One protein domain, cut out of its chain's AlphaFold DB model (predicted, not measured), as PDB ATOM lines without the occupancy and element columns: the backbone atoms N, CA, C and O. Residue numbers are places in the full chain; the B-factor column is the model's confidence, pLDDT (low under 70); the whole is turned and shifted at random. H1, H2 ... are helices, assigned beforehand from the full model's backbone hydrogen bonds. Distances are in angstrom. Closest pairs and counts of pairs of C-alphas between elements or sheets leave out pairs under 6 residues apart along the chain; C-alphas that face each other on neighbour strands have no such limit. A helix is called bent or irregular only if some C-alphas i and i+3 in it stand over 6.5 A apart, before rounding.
ATOM      1  N   GLU A  29     109.938  75.699 103.979       81.50
ATOM      2  CA  GLU A  29     109.013  76.657 104.578       81.50
ATOM      3  C   GLU A  29     109.181  76.670 106.105       81.50
ATOM      4  O   GLU A  29     109.365  77.732 106.696       81.50
ATOM      5  N   ALA A  30     109.274  75.493 106.736       80.19
ATOM      6  CA  ALA A  30     109.539  75.357 108.166       80.19
ATOM      7  C   ALA A  30     110.854  76.041 108.579       80.19
ATOM      8  O   ALA A  30     110.895  76.734 109.597       80.19
ATOM      9  N   TYR A  31     111.911  75.899 107.772       84.88
ATOM     10  CA  TYR A  31     113.177  76.599 107.985       84.88
ATOM     11  C   TYR A  31     113.031  78.125 107.881       84.88
ATOM     12  O   TYR A  31     113.530  78.845 108.745       84.88
ATOM     13  N   GLU A  32     112.345  78.631 106.853       87.62
ATOM     14  CA  GLU A  32     112.142  80.073 106.654       87.62
ATOM     15  C   GLU A  32     111.361  80.697 107.820       87.62
ATOM     16  O   GLU A  32     111.752  81.749 108.328       87.62
ATOM     17  N   ILE A  33     110.326  80.013 108.316       83.19
ATOM     18  CA  ILE A  33     109.564  80.445 109.496       83.19
ATOM     19  C   ILE A  33     110.443  80.421 110.748       83.19
ATOM     20  O   ILE A  33     110.464  81.399 111.493       83.19
ATOM     21  N   ALA A  34     111.184  79.335 110.989       85.50
ATOM     22  CA  ALA A  34     112.053  79.230 112.161       85.50
ATOM     23  C   ALA A  34     113.139  80.317 112.164       85.50
ATOM     24  O   ALA A  34     113.418  80.913 113.204       85.50
ATOM     25  N   ARG A  35     113.714  80.622 110.994       90.56
ATOM     26  CA  ARG A  35     114.679  81.711 110.817       90.56
ATOM     27  C   ARG A  35     114.058  83.068 111.150       90.56
ATOM     28  O   ARG A  35     114.652  83.827 111.911       90.56
ATOM     29  N   ASP A  36     112.890  83.376 110.591       89.88
ATOM     30  CA  ASP A  36     112.226  84.664 110.817       89.88
ATOM     31  C   ASP A  36     111.823  84.819 112.298       89.88
ATOM     32  O   ASP A  36     112.065  85.869 112.897       89.88
ATOM     33  N   ALA A  37     111.313  83.749 112.921       89.12
ATOM     34  CA  ALA A  37     110.997  83.715 114.349       89.12
ATOM     35  C   ALA A  37     112.242  83.901 115.231       89.12
ATOM     36  O   ALA A  37     112.184  84.627 116.220       89.12
ATOM     37  N   TYR A  38     113.376  83.290 114.867       93.00
ATOM     38  CA  TYR A  38     114.647  83.491 115.568       93.00
ATOM     39  C   TYR A  38     115.100  84.952 115.497       93.00
ATOM     40  O   TYR A  38     115.468  85.538 116.509       93.00
ATOM     41  N   VAL A  39     115.053  85.574 114.316       93.69
ATOM     42  CA  VAL A  39     115.446  86.986 114.164       93.69
ATOM     43  C   VAL A  39     114.526  87.903 114.974       93.69
ATOM     44  O   VAL A  39     115.018  88.795 115.661       93.69
ATOM     45  N   TYR A  40     113.214  87.655 114.942       92.94
ATOM     46  CA  TYR A  40     112.225  88.424 115.699       92.94
ATOM     47  C   TYR A  40     112.410  88.300 117.221       92.94
ATOM     48  O   TYR A  40     112.401  89.302 117.929       92.94
ATOM     49  N   ALA A  41     112.634  87.087 117.730       94.38
ATOM     50  CA  ALA A  41     112.816  86.832 119.160       94.38
ATOM     51  C   ALA A  41     114.183  87.299 119.697       94.38
ATOM     52  O   ALA A  41     114.352  87.469 120.910       94.38
ATOM     53  N   TYR A  42     115.170  87.513 118.819       95.69
ATOM     54  CA  TYR A  42     116.561  87.754 119.205       95.69
ATOM     55  C   TYR A  42     116.761  88.926 120.181       95.69
ATOM     56  O   TYR A  42     117.472  88.724 121.170       95.69
ATOM     57  N   PRO A  43     116.145  90.114 119.993       95.12
ATOM     58  CA  PRO A  43     116.299  91.221 120.936       95.12
ATOM     59  C   PRO A  43     115.809  90.865 122.345       95.12
ATOM     60  O   PRO A  43     116.535  91.080 123.313       95.12
ATOM     61  N   MET A  44     114.629  90.247 122.467       96.19
ATOM     62  CA  MET A  44     114.076  89.839 123.763       96.19
ATOM     63  C   MET A  44     114.930  88.754 124.427       96.19
ATOM     64  O   MET A  44     115.191  88.826 125.627       96.19
ATOM     65  N   MET A  45     115.413  87.776 123.658       98.00
ATOM     66  CA  MET A  45     116.292  86.721 124.173       98.00
ATOM     67  C   MET A  45     117.642  87.269 124.643       98.00
ATOM     68  O   MET A  45     118.183  86.821 125.657       98.00
ATOM     69  N   LEU A  46     118.173  88.277 123.947       98.12
ATOM     70  CA  LEU A  46     119.381  88.976 124.364       98.12
ATOM     71  C   LEU A  46     119.158  89.763 125.660       98.12
ATOM     72  O   LEU A  46     119.998  89.690 126.558       98.12
ATOM     73  N   VAL A  47     118.032  90.476 125.770       98.06
ATOM     74  CA  VAL A  47     117.643  91.207 126.985       98.06
ATOM     75  C   VAL A  47     117.430  90.248 128.156       98.06
ATOM     76  O   VAL A  47     117.917  90.531 129.243       98.06
ATOM     77  N   ASP A  48     116.798  89.089 127.952       98.19
ATOM     78  CA  ASP A  48     116.632  88.063 128.993       98.19
ATOM     79  C   ASP A  48     117.977  87.565 129.533       98.19
ATOM     80  O   ASP A  48     118.224  87.613 130.739       98.19
ATOM     81  N   ALA A  49     118.876  87.129 128.645       98.25
ATOM     82  CA  ALA A  49     120.202  86.652 129.037       98.25
ATOM     83  C   ALA A  49     121.007  87.748 129.756       98.25
ATOM     84  O   ALA A  49     121.655  87.486 130.771       98.25
ATOM     85  N   PHE A  50     120.924  88.985 129.263       98.19
ATOM     86  CA  PHE A  50     121.536  90.148 129.891       98.19
ATOM     87  C   PHE A  50     120.972  90.422 131.291       98.19
ATOM     88  O   PHE A  50     121.745  90.579 132.233       98.19
ATOM     89  N   LEU A  51     119.650  90.454 131.454       98.19
ATOM     90  CA  LEU A  51     118.996  90.782 132.720       98.19
ATOM     91  C   LEU A  51     119.270  89.746 133.804       98.19
ATOM     92  O   LEU A  51     119.483  90.126 134.955       98.19
ATOM     93  N   ARG A 224     129.297  86.104 127.636       96.69
ATOM     94  CA  ARG A 224     128.577  87.273 127.108       96.69
ATOM     95  C   ARG A 224     127.162  86.881 126.643       96.69
ATOM     96  O   ARG A 224     127.048  85.873 125.941       96.69
ATOM     97  N   PRO A 225     126.122  87.707 126.874       96.94
ATOM     98  CA  PRO A 225     124.744  87.388 126.485       96.94
ATOM     99  C   PRO A 225     124.548  86.924 125.029       96.94
ATOM    100  O   PRO A 225     123.877  85.913 124.831       96.94
ATOM    101  N   PRO A 226     125.188  87.523 123.997       97.38
ATOM    102  CA  PRO A 226     125.054  87.019 122.626       97.38
ATOM    103  C   PRO A 226     125.567  85.585 122.437       97.38
ATOM    104  O   PRO A 226     125.072  84.864 121.577       97.38
ATOM    105  N   VAL A 227     126.573  85.173 123.218       98.12
ATOM    106  CA  VAL A 227     127.131  83.814 123.178       98.12
ATOM    107  C   VAL A 227     126.206  82.836 123.897       98.12
ATOM    108  O   VAL A 227     125.992  81.748 123.373       98.12
ATOM    109  N   ILE A 228     125.609  83.238 125.027       97.62
ATOM    110  CA  ILE A 228     124.575  82.450 125.718       97.62
ATOM    111  C   ILE A 228     123.427  82.147 124.753       97.62
ATOM    112  O   ILE A 228     123.103  80.984 124.540       97.62
ATOM    113  N   VAL A 229     122.869  83.182 124.117       97.56
ATOM    114  CA  VAL A 229     121.741  83.043 123.183       97.56
ATOM    115  C   VAL A 229     122.108  82.169 121.982       97.56
ATOM    116  O   VAL A 229     121.349  81.278 121.622       97.56
ATOM    117  N   ARG A 230     123.291  82.377 121.385       96.44
ATOM    118  CA  ARG A 230     123.769  81.589 120.237       96.44
ATOM    119  C   ARG A 230     123.937  80.100 120.559       96.44
ATOM    120  O   ARG A 230     123.797  79.276 119.665       96.44
ATOM    121  N   ASN A 231     124.299  79.768 121.794       96.81
ATOM    122  CA  ASN A 231     124.568  78.391 122.203       96.81
ATOM    123  C   ASN A 231     123.298  77.639 122.657       96.81
ATOM    124  O   ASN A 231     123.396  76.461 122.991       96.81
ATOM    125  N   MET A 232     122.130  78.292 122.691       96.81
ATOM    126  CA  MET A 232     120.860  77.618 122.966       96.81
ATOM    127  C   MET A 232     120.476  76.704 121.802       96.81
ATOM    128  O   MET A 232     120.572  77.098 120.638       96.81
ATOM    129  N   ASP A 233     119.980  75.508 122.111       96.31
ATOM    130  CA  ASP A 233     119.246  74.727 121.122       96.31
ATOM    131  C   ASP A 233     117.868  75.358 120.836       96.31
ATOM    132  O   ASP A 233     117.404  76.269 121.534       96.31
ATOM    133  N   ALA A 234     117.203  74.881 119.782       91.62
ATOM    134  CA  ALA A 234     115.922  75.433 119.352       91.62
ATOM    135  C   ALA A 234     114.830  75.318 120.432       91.62
ATOM    136  O   ALA A 234     114.030  76.240 120.591       91.62
ATOM    137  N   ALA A 235     114.799  74.214 121.187       91.88
ATOM    138  CA  ALA A 235     113.783  73.989 122.209       91.88
ATOM    139  C   ALA A 235     113.958  74.961 123.386       91.88
ATOM    140  O   ALA A 235     112.986  75.584 123.818       91.88
ATOM    141  N   ALA A 236     115.193  75.154 123.853       96.06
ATOM    142  CA  ALA A 236     115.527  76.113 124.898       96.06
ATOM    143  C   ALA A 236     115.243  77.556 124.458       96.06
ATOM    144  O   ALA A 236     114.642  78.323 125.213       96.06
ATOM    145  N   TYR A 237     115.631  77.914 123.230       96.00
ATOM    146  CA  TYR A 237     115.446  79.259 122.688       96.00
ATOM    147  C   TYR A 237     113.960  79.622 122.551       96.00
ATOM    148  O   TYR A 237     113.495  80.591 123.156       96.00
ATOM    149  N   PHE A 238     113.190  78.828 121.798       93.62
ATOM    150  CA  PHE A 238     111.777  79.126 121.543       93.62
ATOM    151  C   PHE A 238     110.892  78.861 122.762       93.62
ATOM    152  O   PHE A 238     109.914  79.581 122.969       93.62
ATOM    153  N   GLY A 239     111.247  77.881 123.599       94.44
ATOM    154  CA  GLY A 239     110.581  77.647 124.878       94.44
ATOM    155  C   GLY A 239     110.713  78.852 125.805       94.44
ATOM    156  O   GLY A 239     109.705  79.376 126.278       94.44
ATOM    157  N   ARG A 240     111.940  79.368 125.987       96.00
ATOM    158  CA  ARG A 240     112.157  80.564 126.809       96.00
ATOM    159  C   ARG A 240     111.459  81.788 126.226       96.00
ATOM    160  O   ARG A 240     110.841  82.531 126.980       96.00
ATOM    161  N   PHE A 241     111.527  81.985 124.912       95.56
ATOM    162  CA  PHE A 241     110.824  83.085 124.261       95.56
ATOM    163  C   PHE A 241     109.309  83.027 124.522       95.56
ATOM    164  O   PHE A 241     108.737  84.009 124.986       95.56
ATOM    165  N   SER A 242     108.676  81.862 124.339       93.06
ATOM    166  CA  SER A 242     107.243  81.659 124.621       93.06
ATOM    167  C   SER A 242     106.871  81.971 126.077       93.06
ATOM    168  O   SER A 242     105.841  82.594 126.345       93.06
ATOM    169  N   ASP A 243     107.723  81.594 127.034       94.31
ATOM    170  CA  ASP A 243     107.496  81.918 128.445       94.31
ATOM    171  C   ASP A 243     107.583  83.422 128.725       94.31
ATOM    172  O   ASP A 243     106.760  83.955 129.472       94.31
ATOM    173  N   LEU A 244     108.533  84.122 128.101       95.38
ATOM    174  CA  LEU A 244     108.691  85.569 128.259       95.38
ATOM    175  C   LEU A 244     107.492  86.352 127.715       95.38
ATOM    176  O   LEU A 244     107.090  87.339 128.336       95.38
ATOM    177  N   LEU A 245     106.889  85.890 126.615       93.56
ATOM    178  CA  LEU A 245     105.739  86.545 125.982       93.56
ATOM    179  C   LEU A 245     104.493  86.615 126.872       93.56
ATOM    180  O   LEU A 245     103.647  87.475 126.646       93.56
ATOM    181  N   ARG A 246     104.372  85.747 127.887       90.50
ATOM    182  CA  ARG A 246     103.211  85.740 128.800       90.50
ATOM    183  C   ARG A 246     103.060  87.061 129.554       90.50
ATOM    184  O   ARG A 246     101.957  87.584 129.672       90.50
ATOM    185  N   ASP A 247     104.186  87.591 130.022       90.81
ATOM    186  CA  ASP A 247     104.251  88.805 130.839       90.81
ATOM    187  C   ASP A 247     104.845  90.000 130.069       90.81
ATOM    188  O   ASP A 247     104.819  91.138 130.543       90.81
ATOM    189  N   ASN A 248     105.389  89.761 128.872       95.44
ATOM    190  CA  ASN A 248     106.019  90.766 128.019       95.44
ATOM    191  C   ASN A 248     105.463  90.642 126.591       95.44
ATOM    192  O   ASN A 248     106.182  90.204 125.690       95.44
ATOM    193  N   PRO A 249     104.174  90.963 126.381       93.38
ATOM    194  CA  PRO A 249     103.514  90.725 125.107       93.38
ATOM    195  C   PRO A 249     104.176  91.517 123.966       93.38
ATOM    196  O   PRO A 249     104.792  92.558 124.218       93.38
ATOM    197  N   PRO A 250     104.048  91.048 122.715       91.50
ATOM    198  CA  PRO A 250     104.443  91.800 121.528       91.50
ATOM    199  C   PRO A 250     103.780  93.178 121.459       91.50
ATOM    200  O   PRO A 250     102.671  93.382 121.966       91.50
ATOM    201  N   GLY A 251     104.439  94.114 120.783       86.62
ATOM    202  CA  GLY A 251     103.858  95.413 120.479       86.62
ATOM    203  C   GLY A 251     102.728  95.312 119.443       86.62
ATOM    204  O   GLY A 251     102.636  94.338 118.693       86.62
ATOM    205  N   PRO A 252     101.876  96.345 119.323       81.56
ATOM    206  CA  PRO A 252     100.769  96.346 118.361       81.56
ATOM    207  C   PRO A 252     101.226  96.248 116.894       81.56
ATOM    208  O   PRO A 252     100.452  95.826 116.037       81.56
ATOM    209  N   PHE A 253     102.475  96.612 116.594       82.38
ATOM    210  CA  PHE A 253     103.041  96.562 115.243       82.38
ATOM    211  C   PHE A 253     103.671  95.206 114.884       82.38
ATOM    212  O   PHE A 253     104.019  94.988 113.725       82.38
ATOM    213  N   ASP A 254     103.745  94.267 115.832       83.44
ATOM    214  CA  ASP A 254     104.347  92.944 115.624       83.44
ATOM    215  C   ASP A 254     103.383  91.927 114.987       83.44
ATOM    216  O   ASP A 254     103.754  90.777 114.739       83.44
ATOM    217  N   TYR A 255     102.147  92.341 114.686       70.44
ATOM    218  CA  TYR A 255     101.092  91.487 114.132       70.44
ATOM    219  C   TYR A 255     101.554  90.585 112.964       70.44
ATOM    220  O   TYR A 255     101.245  89.390 112.996       70.44
ATOM    221  N   PRO A 256     102.331  91.068 111.966       74.56
ATOM    222  CA  PRO A 256     102.792  90.222 110.864       74.56
ATOM    223  C   PRO A 256     103.688  89.059 111.300       74.56
ATOM    224  O   PRO A 256     103.720  88.043 110.613       74.56
ATOM    225  N   MET A 257     104.405  89.194 112.420       76.81
ATOM    226  CA  MET A 257     105.269  88.141 112.959       76.81
ATOM    227  C   MET A 257     104.507  87.202 113.891       76.81
ATOM    228  O   MET A 257     104.686  85.992 113.805       76.81
ATOM    229  N   VAL A 258     103.618  87.738 114.733       68.06
ATOM    230  CA  VAL A 258     102.846  86.962 115.723       68.06
ATOM    231  C   VAL A 258     101.773  86.077 115.069       68.06
ATOM    232  O   VAL A 258     101.417  85.027 115.603       68.06
ATOM    233  N   HIS A 259     101.254  86.482 113.905       62.59
ATOM    234  CA  HIS A 259     100.152  85.792 113.225       62.59
ATOM    235  C   HIS A 259     100.564  85.016 111.967       62.59
ATOM    236  O   HIS A 259      99.699  84.469 111.281       62.59
ATOM    237  N   ARG A 260     101.861  84.918 111.648       60.84
ATOM    238  CA  ARG A 260     102.324  84.187 110.457       60.84
ATOM    239  C   ARG A 260     102.220  82.674 110.669       60.84
ATOM    240  O   ARG A 260     102.887  82.158 111.555       60.84
ATOM    241  N   PRO A 261     101.455  81.895 109.896       49.16
ATOM    242  CA  PRO A 261     101.437  80.441 110.070       49.16
ATOM    243  C   PRO A 261     102.837  79.821 109.856       49.16
ATOM    244  O   PRO A 261     103.531  80.261 108.939       49.16
ATOM    245  N   PRO A 262     103.282  78.831 110.665       52.94
ATOM    246  CA  PRO A 262     102.699  78.233 111.861       52.94
ATOM    247  C   PRO A 262     103.228  78.839 113.188       52.94
ATOM    248  O   PRO A 262     103.246  78.150 114.207       52.94
ATOM    249  N   THR A 263     103.625  80.119 113.235       50.34
ATOM    250  CA  THR A 263     104.025  80.820 114.484       50.34
ATOM    251  C   THR A 263     102.897  80.955 115.515       50.34
ATOM    252  O   THR A 263     103.162  81.314 116.656       50.34
ATOM    253  N   HIS A 264     101.662  80.550 115.193       48.12
ATOM    254  CA  HIS A 264     100.556  80.435 116.155       48.12
ATOM    255  C   HIS A 264     100.885  79.541 117.367       48.12
ATOM    256  O   HIS A 264     100.236  79.662 118.400       48.12
ATOM    257  N   ARG A 265     101.896  78.661 117.276       47.75
ATOM    258  CA  ARG A 265     102.387  77.857 118.414       47.75
ATOM    259  C   ARG A 265     103.372  78.592 119.333       47.75
ATOM    260  O   ARG A 265     103.724  78.053 120.376       47.75
ATOM    261  N   LEU A 266     103.807  79.799 118.965       49.91
ATOM    262  CA  LEU A 266     104.642  80.696 119.778       49.91
ATOM    263  C   LEU A 266     103.791  81.698 120.580       49.91
ATOM    264  O   LEU A 266     104.292  82.729 121.017       49.91
TER     265      LEU A 266
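AT A GLANCE: This is residues 29 to 51 and 224 to 266 of the 274 residues of the protein "DUF1254 domain-containing protein" of Cupriavidus necator (UniProt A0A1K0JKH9). A long bent helix, H1, makes the longest axis, and H3 crosses it on one side, near the bend. The short H2 packs on the second arm of H1, while the short H4 and H5 lie near the first. The printed part has 66 residues with five named helices, H1 to H5 in chain order, and no named strand: all helix. It is compact, radius of gyration of the C-alphas 11.6 A, spanning 32 by 26 by 16 A.

HOW THE PARTS SIT: H1, residues 29 to 51, was assigned as one helix by its hydrogen bonds but is bent: C-alphas 40 and 43 are 7.2 A apart, and arms H1a, residues 29 to 40, and H1b, residues 43 to 51, stand at a steep tilt of 49 degrees. H2, residues 225 to 230, touches H1b, closest C-alphas Ala 49 and Pro 225 at 5.3 A, opposite ways at a steep tilt of 50 degrees. H3, residues 234 to 245, touches H1b with residues 237 to 241 alone, about perpendicular at 85 degrees; the closest C-alphas, Met 45 and Phe 241, are 6.6 A apart. H4, residues 252 to 258, is close to but not clearly touching H1a, closest C-alphas Ala 37 and Met 257 at 7.4 A. H5, residues 263 to 266, and H4 only just touch, only at the corner, with 3 pairs of C-alphas within 8 A, the closest Val 258 and His 264 at 6.9 A. H3 and H4 are apart. Every O i to N i+4 pair is within hydrogen-bond range in H1a, H1b, H2 and H3; H4 has 1 of 3, and 2 of 4 O i to N i+3 pairs; H5 is too short for an O i to N i+4 pair.

IN THESE COORDINATES: H1a begins at C-alpha 29 (109.013, 76.657, 104.578) and is 16.5 A long; H1b is 12.1 A. H3 is 16.5 A and H4 10.0 A; H4 is irregular, C-alphas 253 and 256 being 7.7 A apart. H5 ends at C-alpha 266 (104.642, 80.696, 119.778).

THE WHOLE: The C-alphas farthest apart, Glu 29 and Leu 51, are 33.0 A apart. Residues 52 to 223 are not printed; C-alphas 51 and 224 are 11.6 A apart across the cut. Of the links printed whole, H2 to H3 and H4 to H5 are tight and H3 to H4 is short. The model's pLDDT is under 70 at residues 258 to 266.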